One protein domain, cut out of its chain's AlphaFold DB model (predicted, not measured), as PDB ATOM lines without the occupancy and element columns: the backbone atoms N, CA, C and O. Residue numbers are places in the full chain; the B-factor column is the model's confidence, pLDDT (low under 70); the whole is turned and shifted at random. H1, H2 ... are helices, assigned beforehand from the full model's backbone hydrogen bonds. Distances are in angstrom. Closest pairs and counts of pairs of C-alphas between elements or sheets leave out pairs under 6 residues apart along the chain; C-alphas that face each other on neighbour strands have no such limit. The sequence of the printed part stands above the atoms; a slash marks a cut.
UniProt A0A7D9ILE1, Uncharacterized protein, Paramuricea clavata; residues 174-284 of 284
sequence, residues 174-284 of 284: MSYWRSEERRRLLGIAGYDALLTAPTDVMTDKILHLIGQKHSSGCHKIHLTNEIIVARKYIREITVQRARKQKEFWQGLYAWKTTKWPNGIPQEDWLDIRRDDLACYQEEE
ATOM      1  N   MET A 174     -32.708  27.035   0.773       41.78
ATOM      2  CA  MET A 174     -33.145  26.861  -0.621       41.78
ATOM      3  C   MET A 174     -33.165  28.183  -1.405       41.78
ATOM      4  O   MET A 174     -32.841  28.192  -2.588       41.78
ATOM      5  N   SER A 175     -33.506  29.310  -0.775       43.47
ATOM      6  CA  SER A 175     -33.488  30.635  -1.425       43.47
ATOM      7  C   SER A 175     -32.063  31.167  -1.646       43.47
ATOM      8  O   SER A 175     -31.762  31.724  -2.703       43.47
ATOM      9  N   TYR A 176     -31.166  30.941  -0.686       43.12
ATOM     10  CA  TYR A 176     -29.742  31.260  -0.772       43.12
ATOM     11  C   TYR A 176     -29.033  30.370  -1.797       43.12
ATOM     12  O   TYR A 176     -28.332  30.880  -2.665       43.12
ATOM     13  N   TRP A 177     -29.284  29.059  -1.769       48.88
ATOM     14  CA  TRP A 177     -28.776  28.106  -2.753       48.88
ATOM     15  C   TRP A 177     -29.266  28.432  -4.152       48.88
ATOM     16  O   TRP A 177     -28.428  28.583  -5.027       48.88
ATOM     17  N   ARG A 178     -30.561  28.703  -4.355       53.66
ATOM     18  CA  ARG A 178     -31.050  29.202  -5.649       53.66
ATOM     19  C   ARG A 178     -30.348  30.491  -6.063       53.66
ATOM     20  O   ARG A 178     -30.064  30.664  -7.239       53.66
ATOM     21  N   SER A 179     -30.031  31.393  -5.137       47.78
ATOM     22  CA  SER A 179     -29.297  32.627  -5.454       47.78
ATOM     23  C   SER A 179     -27.833  32.368  -5.846       47.78
ATOM     24  O   SER A 179     -27.334  33.005  -6.772       47.78
ATOM     25  N   GLU A 180     -27.156  31.412  -5.207       46.78
ATOM     26  CA  GLU A 180     -25.783  30.996  -5.531       46.78
ATOM     27  C   GLU A 180     -25.697  30.128  -6.794       46.78
ATOM     28  O   GLU A 180     -24.855  30.391  -7.648       46.78
ATOM     29  N   GLU A 181     -26.590  29.157  -6.975       52.69
ATOM     30  CA  GLU A 181     -26.758  28.391  -8.217       52.69
ATOM     31  C   GLU A 181     -26.942  29.355  -9.388       52.69
ATOM     32  O   GLU A 181     -26.183  29.302 -10.352       52.69
ATOM     33  N   ARG A 182     -27.857  30.327  -9.264       57.03
ATOM     34  CA  ARG A 182     -28.081  31.385 -10.261       57.03
ATOM     35  C   ARG A 182     -26.841  32.246 -10.519       57.03
ATOM     36  O   ARG A 182     -26.555  32.593 -11.666       57.03
ATOM     37  N   ARG A 183     -26.081  32.583  -9.472       51.53
ATOM     38  CA  ARG A 183     -24.824  33.345  -9.584       51.53
ATOM     39  C   ARG A 183     -23.731  32.540 -10.300       51.53
ATOM     40  O   ARG A 183     -22.961  33.120 -11.061       51.53
ATOM     41  N   ARG A 184     -23.674  31.216 -10.118       52.09
ATOM     42  CA  ARG A 184     -22.599  30.343 -10.637       52.09
ATOM     43  C   ARG A 184     -22.891  29.703 -11.993       52.09
ATOM     44  O   ARG A 184     -21.959  29.585 -12.789       52.09
ATOM     45  N   LEU A 185     -24.157  29.382 -12.275       54.84
ATOM     46  CA  LEU A 185     -24.657  28.922 -13.578       54.84
ATOM     47  C   LEU A 185     -24.230  29.867 -14.710       54.84
ATOM     48  O   LEU A 185     -23.874  29.405 -15.787       54.84
ATOM     49  N   LEU A 186     -24.200  31.178 -14.444       53.72
ATOM     50  CA  LEU A 186     -23.745  32.187 -15.407       53.72
ATOM     51  C   LEU A 186     -22.333  32.714 -15.114       53.72
ATOM     52  O   LEU A 186     -21.591  33.004 -16.049       53.72
ATOM     53  N   GLY A 187     -21.956  32.847 -13.837       49.25
ATOM     54  CA  GLY A 187     -20.726  33.534 -13.426       49.25
ATOM     55  C   GLY A 187     -19.463  32.675 -13.310       49.25
ATOM     56  O   GLY A 187     -18.380  33.248 -13.279       49.25
ATOM     57  N   ILE A 188     -19.564  31.340 -13.227       44.12
ATOM     58  CA  ILE A 188     -18.386  30.450 -13.076       44.12
ATOM     59  C   ILE A 188     -18.305  29.384 -14.178       44.12
ATOM     60  O   ILE A 188     -17.206  29.017 -14.591       44.12
ATOM     61  N   ALA A 189     -19.435  28.892 -14.693       50.69
ATOM     62  CA  ALA A 189     -19.420  28.013 -15.866       50.69
ATOM     63  C   ALA A 189     -19.176  28.787 -17.176       50.69
ATOM     64  O   ALA A 189     -18.512  28.275 -18.074       50.69
ATOM     65  N   GLY A 190     -19.700  30.015 -17.271       63.78
ATOM     66  CA  GLY A 190     -19.872  30.721 -18.538       63.78
ATOM     67  C   GLY A 190     -21.021  30.126 -19.361       63.78
ATOM     68  O   GLY A 190     -21.326  28.937 -19.265       63.78
ATOM     69  N   TYR A 191     -21.662  30.958 -20.188       69.38
ATOM     70  CA  TYR A 191     -22.778  30.523 -21.039       69.38
ATOM     71  C   TYR A 191     -22.402  29.357 -21.961       69.38
ATOM     72  O   TYR A 191     -23.240  28.499 -22.211       69.38
ATOM     73  N   ASP A 192     -21.156  29.306 -22.431       73.44
ATOM     74  CA  ASP A 192     -20.737  28.321 -23.429       73.44
ATOM     75  C   ASP A 192     -20.638  26.928 -22.811       73.44
ATOM     76  O   ASP A 192     -21.338  26.028 -23.258       73.44
ATOM     77  N   ALA A 193     -19.916  26.765 -21.694       74.00
ATOM     78  CA  ALA A 193     -19.897  25.480 -20.996       74.00
ATOM     79  C   ALA A 193     -21.290  25.089 -20.479       74.00
ATOM     80  O   ALA A 193     -21.624  23.907 -20.499       74.00
ATOM     81  N   LEU A 194     -22.117  26.052 -20.036       79.12
ATOM     82  CA  LEU A 194     -23.507  25.773 -19.661       79.12
ATOM     83  C   LEU A 194     -24.287  25.147 -20.826       79.12
ATOM     84  O   LEU A 194     -25.098  24.260 -20.576       79.12
ATOM     85  N   LEU A 195     -24.050  25.581 -22.066       80.75
ATOM     86  CA  LEU A 195     -24.766  25.112 -23.252       80.75
ATOM     87  C   LEU A 195     -24.183  23.833 -23.868       80.75
ATOM     88  O   LEU A 195     -24.986  23.031 -24.338       80.75
ATOM     89  N   THR A 196     -22.859  23.632 -23.837       79.31
ATOM     90  CA  THR A 196     -22.161  22.523 -24.529       79.31
ATOM     91  C   THR A 196     -21.760  21.341 -23.639       79.31
ATOM     92  O   THR A 196     -21.544  20.250 -24.144       79.31
ATOM     93  N   ALA A 197     -21.671  21.494 -22.313       83.19
ATOM     94  CA  ALA A 197     -21.331  20.358 -21.452       83.19
ATOM     95  C   ALA A 197     -22.541  19.424 -21.236       83.19
ATOM     96  O   ALA A 197     -23.637  19.928 -20.973       83.19
ATOM     97  N   PRO A 198     -22.362  18.089 -21.190       87.50
ATOM     98  CA  PRO A 198     -23.425  17.167 -20.800       87.50
ATOM     99  C   PRO A 198     -24.049  17.531 -19.449       87.50
ATOM    100  O   PRO A 198     -23.382  18.014 -18.527       87.50
ATOM    101  N   THR A 199     -25.351  17.302 -19.318       86.88
ATOM    102  CA  THR A 199     -26.178  17.818 -18.214       86.88
ATOM    103  C   THR A 199     -25.720  17.316 -16.848       86.88
ATOM    104  O   THR A 199     -25.644  18.105 -15.902       86.88
ATOM    105  N   ASP A 200     -25.322  16.048 -16.743       84.31
ATOM    106  CA  ASP A 200     -24.756  15.482 -15.513       84.31
ATOM    107  C   ASP A 200     -23.397  16.099 -15.160       84.31
ATOM    108  O   ASP A 200     -23.183  16.485 -14.012       84.31
ATOM    109  N   VAL A 201     -22.517  16.293 -16.149       84.69
ATOM    110  CA  VAL A 201     -21.198  16.929 -15.968       84.69
ATOM    111  C   VAL A 201     -21.353  18.372 -15.482       84.69
ATOM    112  O   VAL A 201     -20.652  18.800 -14.561       84.69
ATOM    113  N   MET A 202     -22.300  19.125 -16.050       83.38
ATOM    114  CA  MET A 202     -22.618  20.479 -15.594       83.38
ATOM    115  C   MET A 202     -23.215  20.481 -14.181       83.38
ATOM    116  O   MET A 202     -22.800  21.281 -13.340       83.38
ATOM    117  N   THR A 203     -24.139  19.557 -13.901       81.25
ATOM    118  CA  THR A 203     -24.751  19.390 -12.575       81.25
ATOM    119  C   THR A 203     -23.675  19.135 -11.518       81.25
ATOM    120  O   THR A 203     -23.588  19.876 -10.540       81.25
ATOM    121  N   ASP A 204     -22.793  18.157 -11.737       79.56
ATOM    122  CA  ASP A 204     -21.741  17.793 -10.785       79.56
ATOM    123  C   ASP A 204     -20.675  18.890 -10.637       79.56
ATOM    124  O   ASP A 204     -20.212  19.149  -9.522       79.56
ATOM    125  N   LYS A 205     -20.341  19.617 -11.714       77.25
ATOM    126  CA  LYS A 205     -19.460  20.798 -11.652       77.25
ATOM    127  C   LYS A 205     -20.049  21.897 -10.764       77.25
ATOM    128  O   LYS A 205     -19.329  22.469  -9.945       77.25
ATOM    129  N   ILE A 206     -21.346  22.184 -10.883       74.00
ATOM    130  CA  ILE A 206     -22.021  23.190 -10.051       74.00
ATOM    131  C   ILE A 206     -22.109  22.718  -8.597       74.00
ATOM    132  O   ILE A 206     -21.722  23.478  -7.709       74.00
ATOM    133  N   LEU A 207     -22.523  21.467  -8.353       72.62
ATOM    134  CA  LEU A 207     -22.558  20.857  -7.017       72.62
ATOM    135  C   LEU A 207     -21.192  20.914  -6.327       72.62
ATOM    136  O   LEU A 207     -21.109  21.272  -5.152       72.62
ATOM    137  N   HIS A 208     -20.113  20.616  -7.055       69.88
ATOM    138  CA  HIS A 208     -18.750  20.732  -6.548       69.88
ATOM    139  C   HIS A 208     -18.414  22.177  -6.156       69.88
ATOM    140  O   HIS A 208     -17.950  22.416  -5.042       69.88
ATOM    141  N   LEU A 209     -18.703  23.148  -7.031       64.06
ATOM    142  CA  LEU A 209     -18.440  24.567  -6.775       64.06
ATOM    143  C   LEU A 209     -19.175  25.088  -5.528       64.06
ATOM    144  O   LEU A 209     -18.577  25.829  -4.749       64.06
ATOM    145  N   ILE A 210     -20.440  24.707  -5.310       61.44
ATOM    146  CA  ILE A 210     -21.213  25.100  -4.112       61.44
ATOM    147  C   ILE A 210     -20.899  24.249  -2.862       61.44
ATOM    148  O   ILE A 210     -21.576  24.378  -1.844       61.44
ATOM    149  N   GLY A 211     -19.898  23.361  -2.918       61.44
ATOM    150  CA  GLY A 211     -19.507  22.488  -1.804       61.44
ATOM    151  C   GLY A 211     -20.465  21.318  -1.532       61.44
ATOM    152  O   GLY A 211     -20.267  20.571  -0.578       61.44
ATOM    153  N   GLN A 212     -21.475  21.111  -2.382       65.25
ATOM    154  CA  GLN A 212     -22.511  20.077  -2.267       65.25
ATOM    155  C   GLN A 212     -22.184  18.810  -3.081       65.25
ATOM    156  O   GLN A 212     -23.082  18.120  -3.553       65.25
ATOM    157  N   LYS A 213     -20.901  18.437  -3.203       58.44
ATOM    158  CA  LYS A 213     -20.432  17.220  -3.912       58.44
ATOM    159  C   LYS A 213     -21.032  15.881  -3.428       58.44
ATOM    160  O   LYS A 213     -20.792  14.845  -4.037       58.44
ATOM    161  N   HIS A 214     -21.759  15.888  -2.311       55.78
ATOM    162  CA  HIS A 214     -22.462  14.737  -1.735       55.78
ATOM    163  C   HIS A 214     -23.970  15.017  -1.567       55.78
ATOM    164  O   HIS A 214     -24.607  14.465  -0.673       55.78
ATOM    165  N   SER A 215     -24.537  15.914  -2.382       59.94
ATOM    166  CA  SER A 215     -25.964  16.236  -2.355       59.94
ATOM    167  C   SER A 215     -26.825  14.987  -2.548       59.94
ATOM    168  O   SER A 215     -26.533  14.154  -3.408       59.94
ATOM    169  N   SER A 216     -27.927  14.893  -1.808       59.09
ATOM    170  CA  SER A 216     -28.939  13.854  -1.999       59.09
ATOM    171  C   SER A 216     -29.505  13.859  -3.426       59.09
ATOM    172  O   SER A 216     -29.573  14.902  -4.084       59.09
ATOM    173  N   GLY A 217     -29.978  12.697  -3.889       59.12
ATOM    174  CA  GLY A 217     -30.512  12.534  -5.247       59.12
ATOM    175  C   GLY A 217     -31.611  13.540  -5.606       59.12
ATOM    176  O   GLY A 217     -31.629  14.044  -6.722       59.12
ATOM    177  N   CYS A 218     -32.469  13.927  -4.654       61.38
ATOM    178  CA  CYS A 218     -33.506  14.940  -4.880       61.38
ATOM    179  C   CYS A 218     -32.948  16.341  -5.198       61.38
ATOM    180  O   CYS A 218     -33.522  17.041  -6.030       61.38
ATOM    181  N   HIS A 219     -31.826  16.747  -4.590       60.97
ATOM    182  CA  HIS A 219     -31.181  18.027  -4.892       60.97
ATOM    183  C   HIS A 219     -30.481  17.978  -6.254       60.97
ATOM    184  O   HIS A 219     -30.654  18.900  -7.047       60.97
ATOM    185  N   LYS A 220     -29.775  16.874  -6.558       72.81
ATOM    186  CA  LYS A 220     -29.169  16.660  -7.882       72.81
ATOM    187  C   LYS A 220     -30.235  16.738  -8.982       72.81
ATOM    188  O   LYS A 220     -30.097  17.547  -9.889       72.81
ATOM    189  N   ILE A 221     -31.351  16.014  -8.834       73.69
ATOM    190  CA  ILE A 221     -32.489  16.043  -9.772       73.69
ATOM    191  C   ILE A 221     -33.072  17.457  -9.932       73.69
ATOM    192  O   ILE A 221     -33.375  17.861 -11.055       73.69
ATOM    193  N   HIS A 222     -33.228  18.232  -8.849       73.88
ATOM    194  CA  HIS A 222     -33.741  19.604  -8.955       73.88
ATOM    195  C   HIS A 222     -32.800  20.500  -9.772       73.88
ATOM    196  O   HIS A 222     -33.265  21.200 -10.671       73.88
ATOM    197  N   LEU A 223     -31.492  20.430  -9.515       75.94
ATOM    198  CA  LEU A 223     -30.489  21.205 -10.242       75.94
ATOM    199  C   LEU A 223     -30.386  20.780 -11.716       75.94
ATOM    200  O   LEU A 223     -30.385  21.646 -12.588       75.94
ATOM    201  N   THR A 224     -30.387  19.476 -12.011       83.44
ATOM    202  CA  THR A 224     -30.460  18.942 -13.383       83.44
ATOM    203  C   THR A 224     -31.674  19.508 -14.126       83.44
ATOM    204  O   THR A 224     -31.540  20.012 -15.239       83.44
ATOM    205  N   ASN A 225     -32.849  19.511 -13.491       83.62
ATOM    206  CA  ASN A 225     -34.073  20.062 -14.074       83.62
ATOM    207  C   ASN A 225     -33.979  21.580 -14.331       83.62
ATOM    208  O   ASN A 225     -34.427  22.042 -15.380       83.62
ATOM    209  N   GLU A 226     -33.398  22.367 -13.419       82.75
ATOM    210  CA  GLU A 226     -33.213  23.810 -13.637       82.75
ATOM    211  C   GLU A 226     -32.154  24.116 -14.717       82.75
ATOM    212  O   GLU A 226     -32.351  25.056 -15.484       82.75
ATOM    213  N   ILE A 227     -31.085  23.315 -14.844       86.25
ATOM    214  CA  ILE A 227     -30.096  23.426 -15.939       86.25
ATOM    215  C   ILE A 227     -30.780  23.232 -17.297       86.25
ATOM    216  O   ILE A 227     -30.660  24.089 -18.174       86.25
ATOM    217  N   ILE A 228     -31.539  22.142 -17.446       88.88
ATOM    218  CA  ILE A 228     -32.278  21.803 -18.671       88.88
ATOM    219  C   ILE A 228     -33.230  22.945 -19.069       88.88
ATOM    220  O   ILE A 228     -33.216  23.428 -20.203       88.88
ATOM    221  N   VAL A 229     -34.036  23.432 -18.119       89.00
ATOM    222  CA  VAL A 229     -35.015  24.504 -18.373       89.00
ATOM    223  C   VAL A 229     -34.323  25.837 -18.690       89.00
ATOM    224  O   VAL A 229     -34.760  26.553 -19.594       89.00
ATOM    225  N   ALA A 230     -33.214  26.163 -18.016       87.06
ATOM    226  CA  ALA A 230     -32.425  27.358 -18.314       87.06
ATOM    227  C   ALA A 230     -31.814  27.311 -19.725       87.06
ATOM    228  O   ALA A 230     -31.826  28.327 -20.422       87.06
ATOM    229  N   ARG A 231     -31.336  26.146 -20.184       87.81
ATOM    230  CA  ARG A 231     -30.837  25.962 -21.556       87.81
ATOM    231  C   ARG A 231     -31.925  26.172 -22.595       87.81
ATOM    232  O   ARG A 231     -31.689  26.922 -23.540       87.81
ATOM    233  N   LYS A 232     -33.114  25.582 -22.411       89.50
ATOM    234  CA  LYS A 232     -34.235  25.787 -23.342       89.50
ATOM    235  C   LYS A 232     -34.599  27.267 -23.461       89.50
ATOM    236  O   LYS A 232     -34.709  27.771 -24.574       89.50
ATOM    237  N   TYR A 233     -34.660  27.989 -22.340       88.75
ATOM    238  CA  TYR A 233     -34.863  29.439 -22.360       88.75
ATOM    239  C   TYR A 233     -33.756  30.185 -23.118       88.75
ATOM    240  O   TYR A 233     -34.068  30.996 -23.986       88.75
ATOM    241  N   ILE A 234     -32.473  29.893 -22.852       88.06
ATOM    242  CA  ILE A 234     -31.338  30.523 -23.557       88.06
ATOM    243  C   ILE A 234     -31.405  30.265 -25.068       88.06
ATOM    244  O   ILE A 234     -31.099  31.170 -25.846       88.06
ATOM    245  N   ARG A 235     -31.819  29.063 -25.493       86.19
ATOM    246  CA  ARG A 235     -32.023  28.727 -26.910       86.19
ATOM    247  C   ARG A 235     -33.181  29.535 -27.509       86.19
ATOM    248  O   ARG A 235     -32.985  30.153 -28.549       86.19
ATOM    249  N   GLU A 236     -34.326  29.635 -26.825       89.31
ATOM    250  CA  GLU A 236     -35.474  30.444 -27.279       89.31
ATOM    251  C   GLU A 236     -35.170  31.949 -27.374       89.31
ATOM    252  O   GLU A 236     -35.642  32.612 -28.297       89.31
ATOM    253  N   ILE A 237     -34.379  32.518 -26.452       87.56
ATOM    254  CA  ILE A 237     -34.049  33.955 -26.480       87.56
ATOM    255  C   ILE A 237     -32.765  34.295 -27.253       87.56
ATOM    256  O   ILE A 237     -32.529  35.475 -27.515       87.56
ATOM    257  N   THR A 238     -31.971  33.296 -27.648       85.25
ATOM    258  CA  THR A 238     -30.564  33.352 -28.109       85.25
ATOM    259  C   THR A 238     -29.520  33.658 -27.025       85.25
ATOM    260  O   THR A 238     -29.715  34.481 -26.122       85.25
ATOM    261  N   VAL A 239     -28.332  33.059 -27.177       82.38
ATOM    262  CA  VAL A 239     -27.169  33.235 -26.285       82.38
ATOM    263  C   VAL A 239     -26.742  34.704 -26.189       82.38
ATOM    264  O   VAL A 239     -26.418  35.202 -25.111       82.38
ATOM    265  N   GLN A 240     -26.770  35.430 -27.309       81.75
ATOM    266  CA  GLN A 240     -26.375  36.835 -27.394       81.75
ATOM    267  C   GLN A 240     -27.324  37.744 -26.601       81.75
ATOM    268  O   GLN A 240     -26.868  38.726 -26.009       81.75
ATOM    269  N   ARG A 241     -28.625  37.423 -26.562       82.75
ATOM    270  CA  ARG A 241     -29.614  38.141 -25.744       82.75
ATOM    271  C   ARG A 241     -29.469  37.781 -24.270       82.75
ATOM    272  O   ARG A 241     -29.402  38.692 -23.451       82.75
ATOM    273  N   ALA A 242     -29.323  36.492 -23.952       82.12
ATOM    274  CA  ALA A 242     -29.117  36.014 -22.586       82.12
ATOM    275  C   ALA A 242     -27.901  36.693 -21.922       82.12
ATOM    276  O   ALA A 242     -28.030  37.302 -20.861       82.12
ATOM    277  N   ARG A 243     -26.748  36.727 -22.612       77.38
ATOM    278  CA  ARG A 243     -25.523  37.426 -22.170       77.38
ATOM    279  C   ARG A 243     -25.719  38.921 -21.872       77.38
ATOM    280  O   ARG A 243     -24.982  39.469 -21.057       77.38
ATOM    281  N   LYS A 244     -26.671  39.592 -22.531       78.94
ATOM    282  CA  LYS A 244     -26.952  41.033 -22.369       78.94
ATOM    283  C   LYS A 244     -28.061  41.328 -21.349       78.94
ATOM    284  O   LYS A 244     -28.266  42.488 -20.989       78.94
ATOM    285  N   GLN A 245     -28.783  40.313 -20.878       78.50
ATOM    286  CA  GLN A 245     -29.945  40.476 -20.012       78.50
ATOM    287  C   GLN A 245     -29.524  40.573 -18.538       78.50
ATOM    288  O   GLN A 245     -29.314  39.563 -17.870       78.50
ATOM    289  N   LYS A 246     -29.452  41.806 -18.011       70.69
ATOM    290  CA  LYS A 246     -29.113  42.083 -16.597       70.69
ATOM    291  C   LYS A 246     -29.966  41.286 -15.598       70.69
ATOM    292  O   LYS A 246     -29.478  40.904 -14.542       70.69
ATOM    293  N   GLU A 247     -31.218  41.012 -15.957       77.50
ATOM    294  CA  GLU A 247     -32.210  40.326 -15.122       77.50
ATOM    295  C   GLU A 247     -32.586  38.943 -15.688       77.50
ATOM    296  O   GLU A 247     -33.736  38.517 -15.594       77.50
ATOM    297  N   PHE A 248     -31.619  38.225 -16.281       78.75
ATOM    298  CA  PHE A 248     -31.824  36.904 -16.899       78.75
ATOM    299  C   PHE A 248     -32.696  35.962 -16.052       78.75
ATOM    300  O   PHE A 248     -33.630  35.355 -16.562       78.75
ATOM    301  N   TRP A 249     -32.446  35.882 -14.742       75.50
ATOM    302  CA  TRP A 249     -33.175  34.984 -13.841       75.50
ATOM    303  C   TRP A 249     -34.621  35.391 -13.560       75.50
ATOM    304  O   TRP A 249     -35.447  34.517 -13.296       75.50
ATOM    305  N   GLN A 250     -34.934  36.686 -13.617       75.06
ATOM    306  CA  GLN A 250     -36.316  37.158 -13.537       75.06
ATOM    307  C   GLN A 250     -37.035  36.877 -14.860       75.06
ATOM    308  O   GLN A 250     -38.153  36.377 -14.846       75.06
ATOM    309  N   GLY A 251     -36.353  37.088 -15.993       79.38
ATOM    310  CA  GLY A 251     -36.859  36.736 -17.322       79.38
ATOM    311  C   GLY A 251     -37.132  35.240 -17.493       79.38
ATOM    312  O   GLY A 251     -38.204  34.878 -17.970       79.38
ATOM    313  N   LEU A 252     -36.213  34.375 -17.046       83.56
ATOM    314  CA  LEU A 252     -36.395  32.920 -17.028       83.56
ATOM    315  C   LEU A 252     -37.590  32.528 -16.156       83.56
ATOM    316  O   LEU A 252     -38.396  31.699 -16.566       83.56
ATOM    317  N   TYR A 253     -37.697  33.104 -14.953       80.31
ATOM    318  CA  TYR A 253     -38.802  32.808 -14.047       80.31
ATOM    319  C   TYR A 253     -40.142  33.215 -14.663       80.31
ATOM    320  O   TYR A 253     -41.030  32.374 -14.748       80.31
ATOM    321  N   ALA A 254     -40.246  34.448 -15.169       77.94
ATOM    322  CA  ALA A 254     -41.434  34.952 -15.849       77.94
ATOM    323  C   ALA A 254     -41.823  34.053 -17.033       77.94
ATOM    324  O   ALA A 254     -42.932  33.529 -17.054       77.94
ATOM    325  N   TRP A 255     -40.890  33.777 -17.952       88.44
ATOM    326  CA  TRP A 255     -41.109  32.884 -19.098       88.44
ATOM    327  C   TRP A 255     -41.579  31.486 -18.672       88.44
ATOM    328  O   TRP A 255     -42.558  30.981 -19.221       88.44
ATOM    329  N   LYS A 256     -40.951  30.889 -17.649       85.25
ATOM    330  CA  LYS A 256     -41.329  29.573 -17.112       85.25
ATOM    331  C   LYS A 256     -42.745  29.595 -16.537       85.25
ATOM    332  O   LYS A 256     -43.507  28.677 -16.807       85.25
ATOM    333  N   THR A 257     -43.116  30.639 -15.793       81.75
ATOM    334  CA  THR A 257     -44.478  30.796 -15.251       81.75
ATOM    335  C   THR A 257     -45.521  31.155 -16.308       81.75
ATOM    336  O   THR A 257     -46.681  30.807 -16.136       81.75
ATOM    337  N   THR A 258     -45.138  31.811 -17.409       84.62
ATOM    338  CA  THR A 258     -46.049  32.120 -18.520       84.62
ATOM    339  C   THR A 258     -46.306  30.894 -19.397       84.62
ATOM    340  O   THR A 258     -47.449  30.670 -19.777       84.62
ATOM    341  N   LYS A 259     -45.282  30.078 -19.695       83.31
ATOM    342  CA  LYS A 259     -45.469  28.812 -20.428       83.31
ATOM    343  C   LYS A 259     -46.120  27.725 -19.574       83.31
ATOM    344  O   LYS A 259     -46.972  26.996 -20.066       83.31
ATOM    345  N   TRP A 260     -45.735  27.628 -18.302       86.06
ATOM    346  CA  TRP A 260     -46.122  26.533 -17.410       86.06
ATOM    347  C   TRP A 260     -46.594  27.050 -16.041       86.06
ATOM    348  O   TRP A 260     -45.937  26.800 -15.023       86.06
ATOM    349  N   PRO A 261     -47.734  27.768 -15.979       77.62
ATOM    350  CA  PRO A 261     -48.230  28.383 -14.743       77.62
ATOM    351  C   PRO A 261     -48.511  27.360 -13.634       77.62
ATOM    352  O   PRO A 261     -48.272  27.641 -12.462       77.62
ATOM    353  N   ASN A 262     -48.941  26.152 -14.008       80.44
ATOM    354  CA  ASN A 262     -49.260  25.055 -13.089       80.44
ATOM    355  C   ASN A 262     -48.114  24.028 -12.945       80.44
ATOM    356  O   ASN A 262     -48.308  22.962 -12.363       80.44
ATOM    357  N   GLY A 263     -46.919  24.337 -13.463       79.19
ATOM    358  CA  GLY A 263     -45.814  23.386 -13.613       79.19
ATOM    359  C   GLY A 263     -45.760  22.748 -15.005       79.19
ATOM    360  O   GLY A 263     -46.696  22.860 -15.791       79.19
ATOM    361  N   ILE A 264     -44.617  22.132 -15.320       82.44
ATOM    362  CA  ILE A 264     -44.319  21.565 -16.645       82.44
ATOM    363  C   ILE A 264     -44.993  20.181 -16.773       82.44
ATOM    364  O   ILE A 264     -44.692  19.319 -15.937       82.44
ATOM    365  N   PRO A 265     -45.864  19.953 -17.778       86.31
ATOM    366  CA  PRO A 265     -46.467  18.651 -18.086       86.31
ATOM    367  C   PRO A 265     -45.448  17.534 -18.345       86.31
ATOM    368  O   PRO A 265     -44.262  17.779 -18.580       86.31
ATOM    369  N   GLN A 266     -45.904  16.279 -18.316       82.31
ATOM    370  CA  GLN A 266     -45.013  15.134 -18.521       82.31
ATOM    371  C   GLN A 266     -44.565  15.011 -19.985       82.31
ATOM    372  O   GLN A 266     -43.396  14.717 -20.229       82.31
ATOM    373  N   GLU A 267     -45.455  15.275 -20.942       82.94
ATOM    374  CA  GLU A 267     -45.149  15.347 -22.372       82.94
ATOM    375  C   GLU A 267     -44.085  16.413 -22.669       82.94
ATOM    376  O   GLU A 267     -43.034  16.090 -23.227       82.94
ATOM    377  N   ASP A 268     -44.270  17.636 -22.164       86.38
ATOM    378  CA  ASP A 268     -43.284  18.712 -22.285       86.38
ATOM    379  C   ASP A 268     -41.935  18.304 -21.675       86.38
ATOM    380  O   ASP A 268     -40.888  18.534 -22.274       86.38
ATOM    381  N   TRP A 269     -41.920  17.642 -20.513       88.69
ATOM    382  CA  TRP A 269     -40.674  17.142 -19.921       88.69
ATOM    383  C   TRP A 269     -39.928  16.134 -20.802       88.69
ATOM    384  O   TRP A 269     -38.694  16.109 -20.756       88.69
ATOM    385  N   LEU A 270     -40.635  15.302 -21.572       86.00
ATOM    386  CA  LEU A 270     -40.018  14.344 -22.493       86.00
ATOM    387  C   LEU A 270     -39.389  15.058 -23.691       86.00
ATOM    388  O   LEU A 270     -38.248  14.753 -24.040       86.00
ATOM    389  N   ASP A 271     -40.092  16.024 -24.282       87.75
ATOM    390  CA  ASP A 271     -39.581  16.800 -25.414       87.75
ATOM    391  C   ASP A 271     -38.419  17.709 -24.987       87.75
ATOM    392  O   ASP A 271     -37.351  17.666 -25.586       87.75
ATOM    393  N   ILE A 272     -38.549  18.429 -23.868       90.06
ATOM    394  CA  ILE A 272     -37.481  19.272 -23.302       90.06
ATOM    395  C   ILE A 272     -36.202  18.461 -23.016       90.06
ATOM    396  O   ILE A 272     -35.099  18.951 -23.250       90.06
ATOM    397  N   ARG A 273     -36.322  17.225 -22.505       89.62
ATOM    398  CA  ARG A 273     -35.160  16.344 -22.269       89.62
ATOM    399  C   ARG A 273     -34.549  15.823 -23.567       89.62
ATOM    400  O   ARG A 273     -33.332  15.684 -23.627       89.62
ATOM    401  N   ARG A 274     -35.370  15.548 -24.586       87.25
ATOM    402  CA  ARG A 274     -34.906  15.149 -25.922       87.25
ATOM    403  C   ARG A 274     -34.130  16.290 -26.583       87.25
ATOM    404  O   ARG A 274     -33.019  16.060 -27.045       87.25
ATOM    405  N   ASP A 275     -34.670  17.510 -26.528       86.12
ATOM    406  CA  ASP A 275     -34.023  18.737 -27.010       86.12
ATOM    407  C   ASP A 275     -32.678  18.989 -26.307       86.12
ATOM    408  O   ASP A 275     -31.705  19.395 -26.940       86.12
ATOM    409  N   ASP A 276     -32.612  18.808 -24.982       87.81
ATOM    410  CA  ASP A 276     -31.374  18.987 -24.213       87.81
ATOM    411  C   ASP A 276     -30.319  17.949 -24.615       87.81
ATOM    412  O   ASP A 276     -29.204  18.343 -24.946       87.81
ATOM    413  N   LEU A 277     -30.691  16.663 -24.663       85.19
ATOM    414  CA  LEU A 277     -29.788  15.551 -24.976       85.19
ATOM    415  C   LEU A 277     -29.235  15.605 -26.409       85.19
ATOM    416  O   LEU A 277     -28.047  15.352 -26.602       85.19
ATOM    417  N   ALA A 278     -30.072  15.947 -27.396       84.06
ATOM    418  CA  ALA A 278     -29.681  15.982 -28.808       84.06
ATOM    419  C   ALA A 278     -28.472  16.900 -29.063       84.06
ATOM    420  O   ALA A 278     -27.577  16.549 -29.823       84.06
ATOM    421  N   CYS A 279     -28.377  18.025 -28.347       77.00
ATOM    422  CA  CYS A 279     -27.276  18.983 -28.497       77.00
ATOM    423  C   CYS A 279     -25.908  18.504 -27.981       77.00
ATOM    424  O   CYS A 279     -24.952  19.268 -28.065       77.00
ATOM    425  N   TYR A 280     -25.808  17.284 -27.442       72.00
ATOM    426  CA  TYR A 280     -24.538  16.631 -27.093       72.00
ATOM    427  C   TYR A 280     -24.247  15.403 -27.967       72.00
ATOM    428  O   TYR A 280     -23.170  14.832 -27.863       72.00
ATOM    429  N   GLN A 281     -25.201  14.993 -28.811       64.69
ATOM    430  CA  GLN A 281     -25.078  13.847 -29.721       64.69
ATOM    431  C   GLN A 281     -24.662  14.260 -31.143       64.69
ATOM    432  O   GLN A 281     -24.400  13.399 -31.972       64.69
ATOM    433  N   GLU A 282     -24.589  15.565 -31.425       53.00
ATOM    434  CA  GLU A 282     -24.077  16.125 -32.686       53.00
ATOM    435  C   GLU A 282     -22.553  16.409 -32.649       53.00
ATOM    436  O   GLU A 282     -22.002  16.888 -33.639       53.00
ATOM    437  N   GLU A 283     -21.870  16.130 -31.527       47.47
ATOM    438  CA  GLU A 283     -20.421  16.361 -31.327       47.47
ATOM    439  C   GLU A 283     -19.576  15.062 -31.193       47.47
ATOM    440  O   GLU A 283     -18.377  15.156 -30.916       47.47
ATOM    441  N   GLU A 284     -20.162  13.870 -31.411       40.59
ATOM    442  CA  GLU A 284     -19.462  12.561 -31.521       40.59
ATOM    443  C   GLU A 284     -19.399  12.042 -32.973       40.59
ATOM    444  O   GLU A 284     -18.316  11.538 -33.355       40.59
TER     445      GLU A 284
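This is residues 174 to 284 of the 284 residues of an uncharacterized protein of Paramuricea clavata (UniProt A0A7D9ILE1). One long helix, H4, runs through the middle, and the other helices are set round it at large angles; H3 and H7 pack across it, H2 and H6 meet it more lightly. H1 packs lightly on H3, meets H2 at a corner and runs near H4, and short H5 follows the last residues of H4. The 111 printed residues hold seven named helices, H1 to H7 in chain order, and no named strand: all helix. The whole is compact, with a radius of gyration of the C-alphas of 13.6 A and spans of 35 by 32 by 29 A.

Find C-alpha 217 at (-30.512, 12.534, -5.247); from there H4, residues 217 to 237, runs 30.4 A to C-alpha 237 at (-34.049, 33.955, -26.480). Before it look for H1, 174 to 187, 19.0 A; H2, 190 to 196; and H3, 199 to 209. After it come H5, 239 to 244; H6, 248 to 259; and H7, 266 to 278, 18.5 A, ending at (-29.681, 15.982, -28.808).

Start at H4, the hub. It touches H3 at a steep tilt of 66 degrees, opposite ways, C-alphas of Thr 203 and Thr 224 closest at 5.8 A. It touches H7, about perpendicular at 75 degrees, closest at Ile 228 and Asp 276, 6.3 A. H2 and H6 only just touch H4, with 3 pairs of C-alphas within 8 A each, closest at Leu 195 and Arg 231, 6.4 A, and at Tyr 233 and Leu 252, 6.5 A. H1 only just touches H3, with 3 pairs, closest at Arg 184 and Ile 206, 7.2 A. H5 is close to H4 but not clearly touching, at Ile 234 and Ala 242, 6.0 A. H6 and H7 are apart. Every O i to N i+4 pair is within hydrogen-bond range in H2, H3, H4, H6 and H7; H1 has 9 of 10, H5 1 of 2.

C-alphas 175 and 284, the farthest apart, are 37.8 A from each other. The printed part has no cut and no long link. Look for pLDDT under 70 at residues 174 to 191, 208 to 219 and 281 to 284.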